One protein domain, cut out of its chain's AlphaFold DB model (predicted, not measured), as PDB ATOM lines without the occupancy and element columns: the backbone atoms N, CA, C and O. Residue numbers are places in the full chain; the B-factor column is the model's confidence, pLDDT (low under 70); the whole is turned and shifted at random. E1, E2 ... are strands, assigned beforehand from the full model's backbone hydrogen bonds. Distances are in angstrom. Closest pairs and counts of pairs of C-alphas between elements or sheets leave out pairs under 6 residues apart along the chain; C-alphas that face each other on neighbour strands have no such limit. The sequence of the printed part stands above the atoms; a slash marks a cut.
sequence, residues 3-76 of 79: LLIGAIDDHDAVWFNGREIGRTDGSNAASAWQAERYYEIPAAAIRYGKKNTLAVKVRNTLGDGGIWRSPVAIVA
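This is residues 3 to 76 of the 79 residues of an uncharacterized protein of bioreactor metagenome (UniProt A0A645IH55). The domain is a small, elongated sandwich of two three-stranded sheets set face to face, their strands running at 27 degrees to each other, with the sheet of E4, E1 and E6 on one side and the sheet of E3, E2 and E5 on the other. Two long loops, residues 24 to 36 and residues 41 to 53, reach out at opposite ends of the long axis. The printed part has 74 residues, with no named helix and six named strands, E1 to E6 in order along the chain; both sheets, in the orders E4, E1, E6 and E3, E2, E5, are antiparallel. The class is all strand, though under half of the residues, 36 of 74, are in named strands. The whole is compact, with a radius of gyration of the C-alphas of 12.8 A and spans of 40 by 20 by 16 A.

E1, residues 3 to 8, is the inner strand of its sheet, between the edge strands E4, residues 37 to 40, and E6, residues 67 to 75. E1 and E6 are antiparallel at 173 degrees, with N 4 and O 73 within hydrogen-bond range at 2.8 A. E6 bends by 74 degrees at residue 70. E4 and E1 are antiparallel at 156 degrees, with N 3 and O 39 2.8 A apart. This sheet is twisted, its C-alphas lying up to 4.2 A off their best plane. In the other sheet E2, residues 11 to 16, is the inner strand; it forms a hairpin with E3, residues 19 to 23, where N 14 and O 22 are 2.8 A apart. On its other side E2 has E5, residues 54 to 59, antiparallel at 165 degrees, with N 15 and O 55 2.8 A apart. The two sheets make a sandwich, two sheets face to face: the parts that face each other are 10.2 A apart centre to centre, and their best planes are 26 degrees apart. Between them, the closest C-alphas of E3 and E4 are those of Gly 22 and Tyr 39, 6.0 A apart. E1 and E3 are apart.

E1 starts at C-alpha 3 (37.623, -4.886, 50.077) and is 12.6 A long. E2 is 17.3 A, E3 11.8 A and E4 10.0 A. E5 is 16.8 A, from C-alpha 54 at (43.341, -10.659, 45.150). E6 is 17.8 A and ends at C-alpha 75 (31.851, -7.256, 52.071).

The two C-alphas farthest apart are those of Ala 30 and Gly 49, 41.2 A. The printed part has no cut. The links E3 to E4 and E4 to E5 are long, 13 residues each. The mean pLDDT of the printed part is 90.8, and residues 26 to 30 are under 70.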
ATOM      1  N   LEU A   3      36.533  -4.463  49.211       97.00
ATOM      2  CA  LEU A   3      37.623  -4.886  50.077       97.00
ATOM      3  C   LEU A   3      37.837  -3.813  51.147       97.00
ATOM      4  O   LEU A   3      38.032  -2.642  50.817       97.00
ATOM      5  N   LEU A   4      37.792  -4.238  52.402       96.25
ATOM      6  CA  LEU A   4      38.069  -3.442  53.588       96.25
ATOM      7  C   LEU A   4      39.394  -3.906  54.180       96.25
ATOM      8  O   LEU A   4      39.555  -5.104  54.436       96.25
ATOM      9  N   ILE A   5      40.316  -2.976  54.406       96.19
ATOM     10  CA  ILE A   5      41.543  -3.239  55.160       96.19
ATOM     11  C   ILE A   5      41.693  -2.160  56.228       96.19
ATOM     12  O   ILE A   5      41.707  -0.980  55.896       96.19
ATOM     13  N   GLY A   6      41.787  -2.557  57.498       95.50
ATOM     14  CA  GLY A   6      41.833  -1.623  58.624       95.50
ATOM     15  C   GLY A   6      43.022  -0.675  58.552       95.50
ATOM     16  O   GLY A   6      42.856   0.522  58.738       95.50
ATOM     17  N   ALA A   7      44.211  -1.197  58.255       93.56
ATOM     18  CA  ALA A   7      45.366  -0.374  57.920       93.56
ATOM     19  C   ALA A   7      46.423  -1.182  57.168       93.56
ATOM     20  O   ALA A   7      46.682  -2.352  57.478       93.56
ATOM     21  N   ILE A   8      47.048  -0.519  56.199       93.19
ATOM     22  CA  ILE A   8      48.251  -0.982  55.515       93.19
ATOM     23  C   ILE A   8      49.311   0.082  55.722       93.19
ATOM     24  O   ILE A   8      49.026   1.274  55.593       93.19
ATOM     25  N   ASP A   9      50.508  -0.363  56.058       89.88
ATOM     26  CA  ASP A   9      51.618   0.530  56.304       89.88
ATOM     27  C   ASP A   9      52.046   1.290  55.034       89.88
ATOM     28  O   ASP A   9      52.085   0.722  53.939       89.88
ATOM     29  N   ASP A  10      52.318   2.585  55.212       87.81
ATOM     30  CA  ASP A  10      52.692   3.605  54.223       87.81
ATOM     31  C   ASP A  10      51.914   3.633  52.902       87.81
ATOM     32  O   ASP A  10      51.076   4.511  52.673       87.81
ATOM     33  N   HIS A  11      52.224   2.707  51.995       89.88
ATOM     34  CA  HIS A  11      51.688   2.692  50.647       89.88
ATOM     35  C   HIS A  11      51.259   1.305  50.215       89.88
ATOM     36  O   HIS A  11      51.971   0.315  50.405       89.88
ATOM     37  N   ASP A  12      50.159   1.265  49.475       93.69
ATOM     38  CA  ASP A  12      49.686   0.041  48.867       93.69
ATOM     39  C   ASP A  12      49.094   0.235  47.474       93.69
ATOM     40  O   ASP A  12      48.718   1.330  47.054       93.69
ATOM     41  N   ALA A  13      49.068  -0.866  46.731       95.62
ATOM     42  CA  ALA A  13      48.330  -1.006  45.489       95.62
ATOM     43  C   ALA A  13      47.678  -2.388  45.466       95.62
ATOM     44  O   ALA A  13      48.271  -3.376  45.916       95.62
ATOM     45  N   VAL A  14      46.453  -2.450  44.959       97.19
ATOM     46  CA  VAL A  14      45.606  -3.636  45.028       97.19
ATOM     47  C   VAL A  14      45.126  -4.021  43.639       97.19
ATOM     48  O   VAL A  14      44.600  -3.201  42.886       97.19
ATOM     49  N   TRP A  15      45.249  -5.308  43.323       98.31
ATOM     50  CA  TRP A  15      44.762  -5.905  42.087       98.31
ATOM     51  C   TRP A  15      43.754  -7.006  42.378       98.31
ATOM     52  O   TRP A  15      43.944  -7.833  43.270       98.31
ATOM     53  N   PHE A  16      42.719  -7.073  41.549       98.31
ATOM     54  CA  PHE A  16      41.748  -8.153  41.528       98.31
ATOM     55  C   PHE A  16      41.740  -8.806  40.146       98.31
ATOM     56  O   PHE A  16      41.556  -8.141  39.127       98.31
ATOM     57  N   ASN A  17      41.989 -10.115  40.096       97.75
ATOM     58  CA  ASN A  17      42.149 -10.893  38.864       97.75
ATOM     59  C   ASN A  17      43.142 -10.265  37.862       97.75
ATOM     60  O   ASN A  17      42.941 -10.343  36.652       97.75
ATOM     61  N   GLY A  18      44.212  -9.644  38.373       97.38
ATOM     62  CA  GLY A  18      45.254  -8.989  37.572       97.38
ATOM     63  C   GLY A  18      44.943  -7.548  37.146       97.38
ATOM     64  O   GLY A  18      45.813  -6.895  36.581       97.38
ATOM     65  N   ARG A  19      43.747  -7.021  37.438       96.88
ATOM     66  CA  ARG A  19      43.375  -5.621  37.183       96.88
ATOM     67  C   ARG A  19      43.513  -4.792  38.455       96.88
ATOM     68  O   ARG A  19      42.988  -5.189  39.490       96.88
ATOM     69  N   GLU A  20      44.179  -3.644  38.373       97.12
ATOM     70  CA  GLU A  20      44.292  -2.717  39.507       97.12
ATOM     71  C   GLU A  20      42.903  -2.174  39.875       97.12
ATOM     72  O   GLU A  20      42.141  -1.757  38.996       97.12
ATOM     73  N   ILE A  21      42.558  -2.235  41.163       96.88
ATOM     74  CA  ILE A  21      41.283  -1.739  41.710       96.88
ATOM     75  C   ILE A  21      41.465  -0.529  42.628       96.88
ATOM     76  O   ILE A  21      40.486   0.115  42.994       96.88
ATOM     77  N   GLY A  22      42.704  -0.204  42.985       94.62
ATOM     78  CA  GLY A  22      43.027   1.005  43.718       94.62
ATOM     79  C   GLY A  22      44.433   0.976  44.290       94.62
ATOM     80  O   GLY A  22      45.110  -0.054  44.292       94.62
ATOM     81  N   ARG A  23      44.863   2.144  44.754       93.62
ATOM     82  CA  ARG A  23      46.151   2.361  45.397       93.62
ATOM     83  C   ARG A  23      46.098   3.605  46.268       93.62
ATOM     84  O   ARG A  23      45.288   4.494  46.012       93.62
ATOM     85  N   THR A  24      47.021   3.709  47.209       88.44
ATOM     86  CA  THR A  24      47.357   4.989  47.839       88.44
ATOM     87  C   THR A  24      48.189   5.829  46.870       88.44
ATOM     88  O   THR A  24      49.113   5.304  46.245       88.44
ATOM     89  N   ASP A  25      47.912   7.125  46.768       73.00
ATOM     90  CA  ASP A  25      48.607   8.054  45.863       73.00
ATOM     91  C   ASP A  25      49.967   8.555  46.383       73.00
ATOM     92  O   ASP A  25      50.656   9.317  45.710       73.00
ATOM     93  N   GLY A  26      50.391   8.096  47.560       59.69
ATOM     94  CA  GLY A  26      51.674   8.476  48.138       59.69
ATOM     95  C   GLY A  26      51.705   9.878  48.738       59.69
ATOM     96  O   GLY A  26      52.784  10.334  49.120       59.69
ATOM     97  N   SER A  27      50.553  10.544  48.883       58.84
ATOM     98  CA  SER A  27      50.445  11.685  49.785       58.84
ATOM     99  C   SER A  27      50.651  11.185  51.220       58.84
ATOM    100  O   SER A  27      49.758  10.644  51.867       58.84
ATOM    101  N   ASN A  28      51.895  11.299  51.693       56.31
ATOM    102  CA  ASN A  28      52.296  11.052  53.075       56.31
ATOM    103  C   ASN A  28      51.558  12.023  54.008       56.31
ATOM    104  O   ASN A  28      52.120  13.001  54.499       56.31
ATOM    105  N   ALA A  29      50.291  11.745  54.295       58.22
ATOM    106  CA  ALA A  29      49.756  12.104  55.588       58.22
ATOM    107  C   ALA A  29      50.609  11.356  56.618       58.22
ATOM    108  O   ALA A  29      50.847  10.158  56.467       58.22
ATOM    109  N   ALA A  30      51.043  12.028  57.683       61.72
ATOM    110  CA  ALA A  30      51.774  11.409  58.797       61.72
ATOM    111  C   ALA A  30      51.012  10.232  59.467       61.72
ATOM    112  O   ALA A  30      51.519   9.601  60.390       61.72
ATOM    113  N   SER A  31      49.798   9.940  58.992       74.69
ATOM    114  CA  SER A  31      48.871   8.893  59.401       74.69
ATOM    115  C   SER A  31      48.464   7.933  58.267       74.69
ATOM    116  O   SER A  31      47.528   7.159  58.457       74.69
ATOM    117  N   ALA A  32      49.118   7.936  57.095       79.62
ATOM    118  CA  ALA A  32      48.767   7.035  55.982       79.62
ATOM    119  C   ALA A  32      48.829   5.550  56.391       79.62
ATOM    120  O   ALA A  32      47.948   4.762  56.031       79.62
ATOM    121  N   TRP A  33      49.802   5.209  57.236       85.19
ATOM    122  CA  TRP A  33      49.950   3.902  57.872       85.19
ATOM    123  C   TRP A  33      48.818   3.548  58.849       85.19
ATOM    124  O   TRP A  33      48.671   2.384  59.194       85.19
ATOM    125  N   GLN A  34      47.994   4.506  59.293       88.62
ATOM    126  CA  GLN A  34      46.813   4.274  60.143       88.62
ATOM    127  C   GLN A  34      45.487   4.304  59.377       88.62
ATOM    128  O   GLN A  34      44.457   3.946  59.946       88.62
ATOM    129  N   ALA A  35      45.481   4.785  58.134       89.19
ATOM    130  CA  ALA A  35      44.237   5.032  57.422       89.19
ATOM    131  C   ALA A  35      43.541   3.728  56.993       89.19
ATOM    132  O   ALA A  35      44.163   2.780  56.509       89.19
ATOM    133  N   GLU A  36      42.219   3.713  57.108       92.25
ATOM    134  CA  GLU A  36      41.395   2.616  56.610       92.25
ATOM    135  C   GLU A  36      41.391   2.603  55.077       92.25
ATOM    136  O   GLU A  36      41.407   3.646  54.417       92.25
ATOM    137  N   ARG A  37      41.387   1.406  54.489       92.75
ATOM    138  CA  ARG A  37      41.383   1.200  53.039       92.75
ATOM    139  C   ARG A  37      40.060   0.615  52.583       92.75
ATOM    140  O   ARG A  37      39.595  -0.404  53.098       92.75
ATOM    141  N   TYR A  38      39.516   1.232  51.542       94.44
ATOM    142  CA  TYR A  38      38.252   0.866  50.924       94.44
ATOM    143  C   TYR A  38      38.447   0.762  49.413       94.44
ATOM    144  O   TYR A  38      38.507   1.774  48.723       94.44
ATOM    145  N   TYR A  39      38.525  -0.463  48.892       95.50
ATOM    146  CA  TYR A  39      38.691  -0.699  47.457       95.50
ATOM    147  C   TYR A  39      37.449  -1.349  46.867       95.50
ATOM    148  O   TYR A  39      37.034  -2.437  47.278       95.50
ATOM    149  N   GLU A  40      36.830  -0.680  45.899       96.44
ATOM    150  CA  GLU A  40      35.687  -1.245  45.192       96.44
ATOM    151  C   GLU A  40      36.141  -2.382  44.281       96.44
ATOM    152  O   GLU A  40      37.094  -2.250  43.520       96.44
ATOM    153  N   ILE A  41      35.440  -3.514  44.354       96.62
ATOM    154  CA  ILE A  41      35.638  -4.628  43.429       96.62
ATOM    155  C   ILE A  41      34.532  -4.520  42.375       96.62
ATOM    156  O   ILE A  41      33.368  -4.799  42.702       96.62
ATOM    157  N   PRO A  42      34.852  -4.126  41.125       93.81
ATOM    158  CA  PRO A  42      33.854  -4.010  40.071       93.81
ATOM    159  C   PRO A  42      33.172  -5.357  39.842       93.81
ATOM    160  O   PRO A  42      33.853  -6.368  39.670       93.81
ATOM    161  N   ALA A  43      31.837  -5.382  39.788       93.56
ATOM    162  CA  ALA A  43      31.084  -6.628  39.609       93.56
ATOM    163  C   ALA A  43      31.510  -7.387  38.339       93.56
ATOM    164  O   ALA A  43      31.666  -8.605  38.362       93.56
ATOM    165  N   ALA A  44      31.808  -6.652  37.264       94.38
ATOM    166  CA  ALA A  44      32.299  -7.206  36.003       94.38
ATOM    167  C   ALA A  44      33.670  -7.904  36.109       94.38
ATOM    168  O   ALA A  44      34.020  -8.702  35.244       94.38
ATOM    169  N   ALA A  45      34.461  -7.622  37.149       94.62
ATOM    170  CA  ALA A  45      35.746  -8.279  37.377       94.62
ATOM    171  C   ALA A  45      35.607  -9.612  38.139       94.62
ATOM    172  O   ALA A  45      36.577 -10.373  38.211       94.62
ATOM    173  N   ILE A  46      34.431  -9.903  38.711       96.00
ATOM    174  CA  ILE A  46      34.183 -11.071  39.561       96.00
ATOM    175  C   ILE A  46      33.891 -12.303  38.708       96.00
ATOM    176  O   ILE A  46      32.975 -12.338  37.888       96.00
ATOM    177  N   ARG A  47      34.645 -13.371  38.962       97.00
ATOM    178  CA  ARG A  47      34.404 -14.698  38.392       97.00
ATOM    179  C   ARG A  47      33.520 -15.490  39.353       97.00
ATOM    180  O   ARG A  47      34.031 -16.208  40.211       97.00
ATOM    181  N   TYR A  48      32.202 -15.324  39.249       94.50
ATOM    182  CA  TYR A  48      31.241 -16.033  40.104       94.50
ATOM    183  C   TYR A  48      31.351 -17.557  39.941       94.50
ATOM    184  O   TYR A  48      31.542 -18.059  38.833       94.50
ATOM    185  N   GLY A  49      31.279 -18.286  41.060       96.50
ATOM    186  CA  GLY A  49      31.431 -19.749  41.095       96.50
ATOM    187  C   GLY A  49      32.835 -20.259  40.737       96.50
ATOM    188  O   GLY A  49      33.016 -21.456  40.535       96.50
ATOM    189  N   LYS A  50      33.831 -19.372  40.624       98.00
ATOM    190  CA  LYS A  50      35.204 -19.703  40.220       98.00
ATOM    191  C   LYS A  50      36.224 -19.056  41.157       98.00
ATOM    192  O   LYS A  50      35.911 -18.159  41.938       98.00
ATOM    193  N   LYS A  51      37.484 -19.489  41.045       97.81
ATOM    194  CA  LYS A  51      38.606 -18.873  41.760       97.81
ATOM    195  C   LYS A  51      38.809 -17.427  41.299       97.81
ATOM    196  O   LYS A  51      38.924 -17.156  40.101       97.81
ATOM    197  N   ASN A  52      38.905 -16.529  42.273       98.00
ATOM    198  CA  ASN A  52      39.342 -15.149  42.096       98.00
ATOM    199  C   ASN A  52      40.679 -14.963  42.823       98.00
ATOM    200  O   ASN A  52      40.937 -15.636  43.821       98.00
ATOM    201  N   THR A  53      41.517 -14.058  42.327       98.31
ATOM    202  CA  THR A  53      42.804 -13.719  42.947       98.31
ATOM    203  C   THR A  53      42.789 -12.257  43.356       98.31
ATOM    204  O   THR A  53      42.564 -11.388  42.516       98.31
ATOM    205  N   LEU A  54      43.069 -11.991  44.628       97.75
ATOM    206  CA  LEU A  54      43.341 -10.659  45.150       97.75
ATOM    207  C   LEU A  54      44.839 -10.566  45.462       97.75
ATOM    208  O   LEU A  54      45.377 -11.452  46.121       97.75
ATOM    209  N   ALA A  55      45.499  -9.517  44.985       97.94
ATOM    210  CA  ALA A  55      46.900  -9.240  45.271       97.94
ATOM    211  C   ALA A  55      47.037  -7.842  45.874       97.94
ATOM    212  O   ALA A  55      46.450  -6.890  45.364       97.94
ATOM    213  N   VAL A  56      47.830  -7.729  46.936       96.44
ATOM    214  CA  VAL A  56      48.146  -6.467  47.611       96.44
ATOM    215  C   VAL A  56      49.661  -6.312  47.607       96.44
ATOM    216  O   VAL A  56      50.374  -7.194  48.084       96.44
ATOM    217  N   LYS A  57      50.161  -5.206  47.057       94.81
ATOM    218  CA  LYS A  57      51.564  -4.803  47.184       94.81
ATOM    219  C   LYS A  57      51.650  -3.771  48.291       94.81
ATOM    220  O   LYS A  57      50.964  -2.763  48.203       94.81
ATOM    221  N   VAL A  58      52.529  -4.004  49.258       92.69
ATOM    222  CA  VAL A  58      52.844  -3.051  50.327       92.69
ATOM    223  C   VAL A  58      54.234  -2.484  50.073       92.69
ATOM    224  O   VAL A  58      55.161  -3.233  49.754       92.69
ATOM    225  N   ARG A  59      54.381  -1.166  50.178       90.25
ATOM    226  CA  ARG A  59      55.673  -0.479  50.147       90.25
ATOM    227  C   ARG A  59      55.810   0.338  51.422       90.25
ATOM    228  O   ARG A  59      55.359   1.475  51.465       90.25
ATOM    229  N   ASN A  60      56.481  -0.260  52.395       87.00
ATOM    230  CA  ASN A  60      56.965   0.423  53.584       87.00
ATOM    231  C   ASN A  60      58.161   1.320  53.217       87.00
ATOM    232  O   ASN A  60      59.008   0.937  52.399       87.00
ATOM    233  N   THR A  61      58.214   2.514  53.788       85.88
ATOM    234  CA  THR A  61      59.300   3.479  53.641       85.88
ATOM    235  C   THR A  61      60.179   3.567  54.885       85.88
ATOM    236  O   THR A  61      61.375   3.811  54.726       85.88
ATOM    237  N   LEU A  62      59.642   3.321  56.086       82.94
ATOM    238  CA  LEU A  62      60.321   3.457  57.380       82.94
ATOM    239  C   LEU A  62      59.657   2.569  58.452       82.94
ATOM    240  O   LEU A  62      58.444   2.516  58.554       82.94
ATOM    241  N   GLY A  63      60.443   1.974  59.353       84.31
ATOM    242  CA  GLY A  63      59.894   1.238  60.504       84.31
ATOM    243  C   GLY A  63      59.319  -0.138  60.147       84.31
ATOM    244  O   GLY A  63      59.790  -0.783  59.207       84.31
ATOM    245  N   ASP A  64      58.344  -0.605  60.929       85.88
ATOM    246  CA  ASP A  64      57.685  -1.899  60.725       85.88
ATOM    247  C   ASP A  64      56.617  -1.808  59.636       85.88
ATOM    248  O   ASP A  64      55.806  -0.890  59.639       85.88
ATOM    249  N   GLY A  65      56.587  -2.792  58.735       89.19
ATOM    250  CA  GLY A  65      55.683  -2.789  57.586       89.19
ATOM    251  C   GLY A  65      54.561  -3.822  57.638       89.19
ATOM    252  O   GLY A  65      54.539  -4.731  58.465       89.19
ATOM    253  N   GLY A  66      53.667  -3.742  56.651       92.19
ATOM    254  CA  GLY A  66      52.692  -4.789  56.340       92.19
ATOM    255  C   GLY A  66      51.234  -4.365  56.498       92.19
ATOM    256  O   GLY A  66      50.899  -3.189  56.615       92.19
ATOM    257  N   ILE A  67      50.346  -5.359  56.458       95.06
ATOM    258  CA  ILE A  67      48.919  -5.196  56.751       95.06
ATOM    259  C   ILE A  67      48.744  -5.491  58.238       95.06
ATOM    260  O   ILE A  67      48.831  -6.651  58.638       95.06
ATOM    261  N   TRP A  68      48.549  -4.461  59.055       93.50
ATOM    262  CA  TRP A  68      48.734  -4.593  60.504       93.50
ATOM    263  C   TRP A  68      47.463  -4.375  61.328       93.50
ATOM    264  O   TRP A  68      47.440  -4.724  62.508       93.50
ATOM    265  N   ARG A  69      46.387  -3.841  60.735       95.31
ATOM    266  CA  ARG A  69      45.117  -3.617  61.439       95.31
ATOM    267  C   ARG A  69      43.944  -4.277  60.723       95.31
ATOM    268  O   ARG A  69      43.787  -4.166  59.508       95.31
ATOM    269  N   SER A  70      43.115  -4.953  61.513       95.19
ATOM    270  CA  SER A  70      41.860  -5.566  61.085       95.19
ATOM    271  C   SER A  70      40.766  -4.513  60.820       95.19
ATOM    272  O   SER A  70      40.844  -3.403  61.346       95.19
ATOM    273  N   PRO A  71      39.724  -4.849  60.041       96.38
ATOM    274  CA  PRO A  71      39.525  -6.117  59.337       96.38
ATOM    275  C   PRO A  71      40.412  -6.244  58.092       96.38
ATOM    276  O   PRO A  71      40.901  -5.253  57.575       96.38
ATOM    277  N   VAL A  72      40.569  -7.469  57.591       96.56
ATOM    278  CA  VAL A  72      40.864  -7.733  56.174       96.56
ATOM    279  C   VAL A  72      39.678  -8.533  55.659       96.56
ATOM    280  O   VAL A  72      39.556  -9.720  55.958       96.56
ATOM    281  N   ALA A  73      38.743  -7.871  54.981       96.94
ATOM    282  CA  ALA A  73      37.443  -8.459  54.672       96.94
ATOM    283  C   ALA A  73      36.921  -8.045  53.298       96.94
ATOM    284  O   ALA A  73      37.106  -6.914  52.857       96.94
ATOM    285  N   ILE A  74      36.201  -8.957  52.645       95.50
ATOM    286  CA  ILE A  74      35.368  -8.633  51.487       95.50
ATOM    287  C   ILE A  74      33.923  -8.582  51.964       95.50
ATOM    288  O   ILE A  74      33.418  -9.554  52.521       95.50
ATOM    289  N   VAL A  75      33.255  -7.461  51.712       95.12
ATOM    290  CA  VAL A  75      31.851  -7.256  52.071       95.12
ATOM    291  C   VAL A  75      30.994  -7.048  50.825       95.12
ATOM    292  O   VAL A  75      31.431  -6.476  49.815       95.12
ATOM    293  N   ALA A  76      29.749  -7.520  50.878       90.06
ATOM    294  CA  ALA A  76      28.733  -7.079  49.932       90.06
ATOM    295  C   ALA A  76      28.480  -5.578  50.150       90.06
ATOM    296  O   ALA A  76      28.516  -5.104  51.284       90.06
TER     297      ALA A  76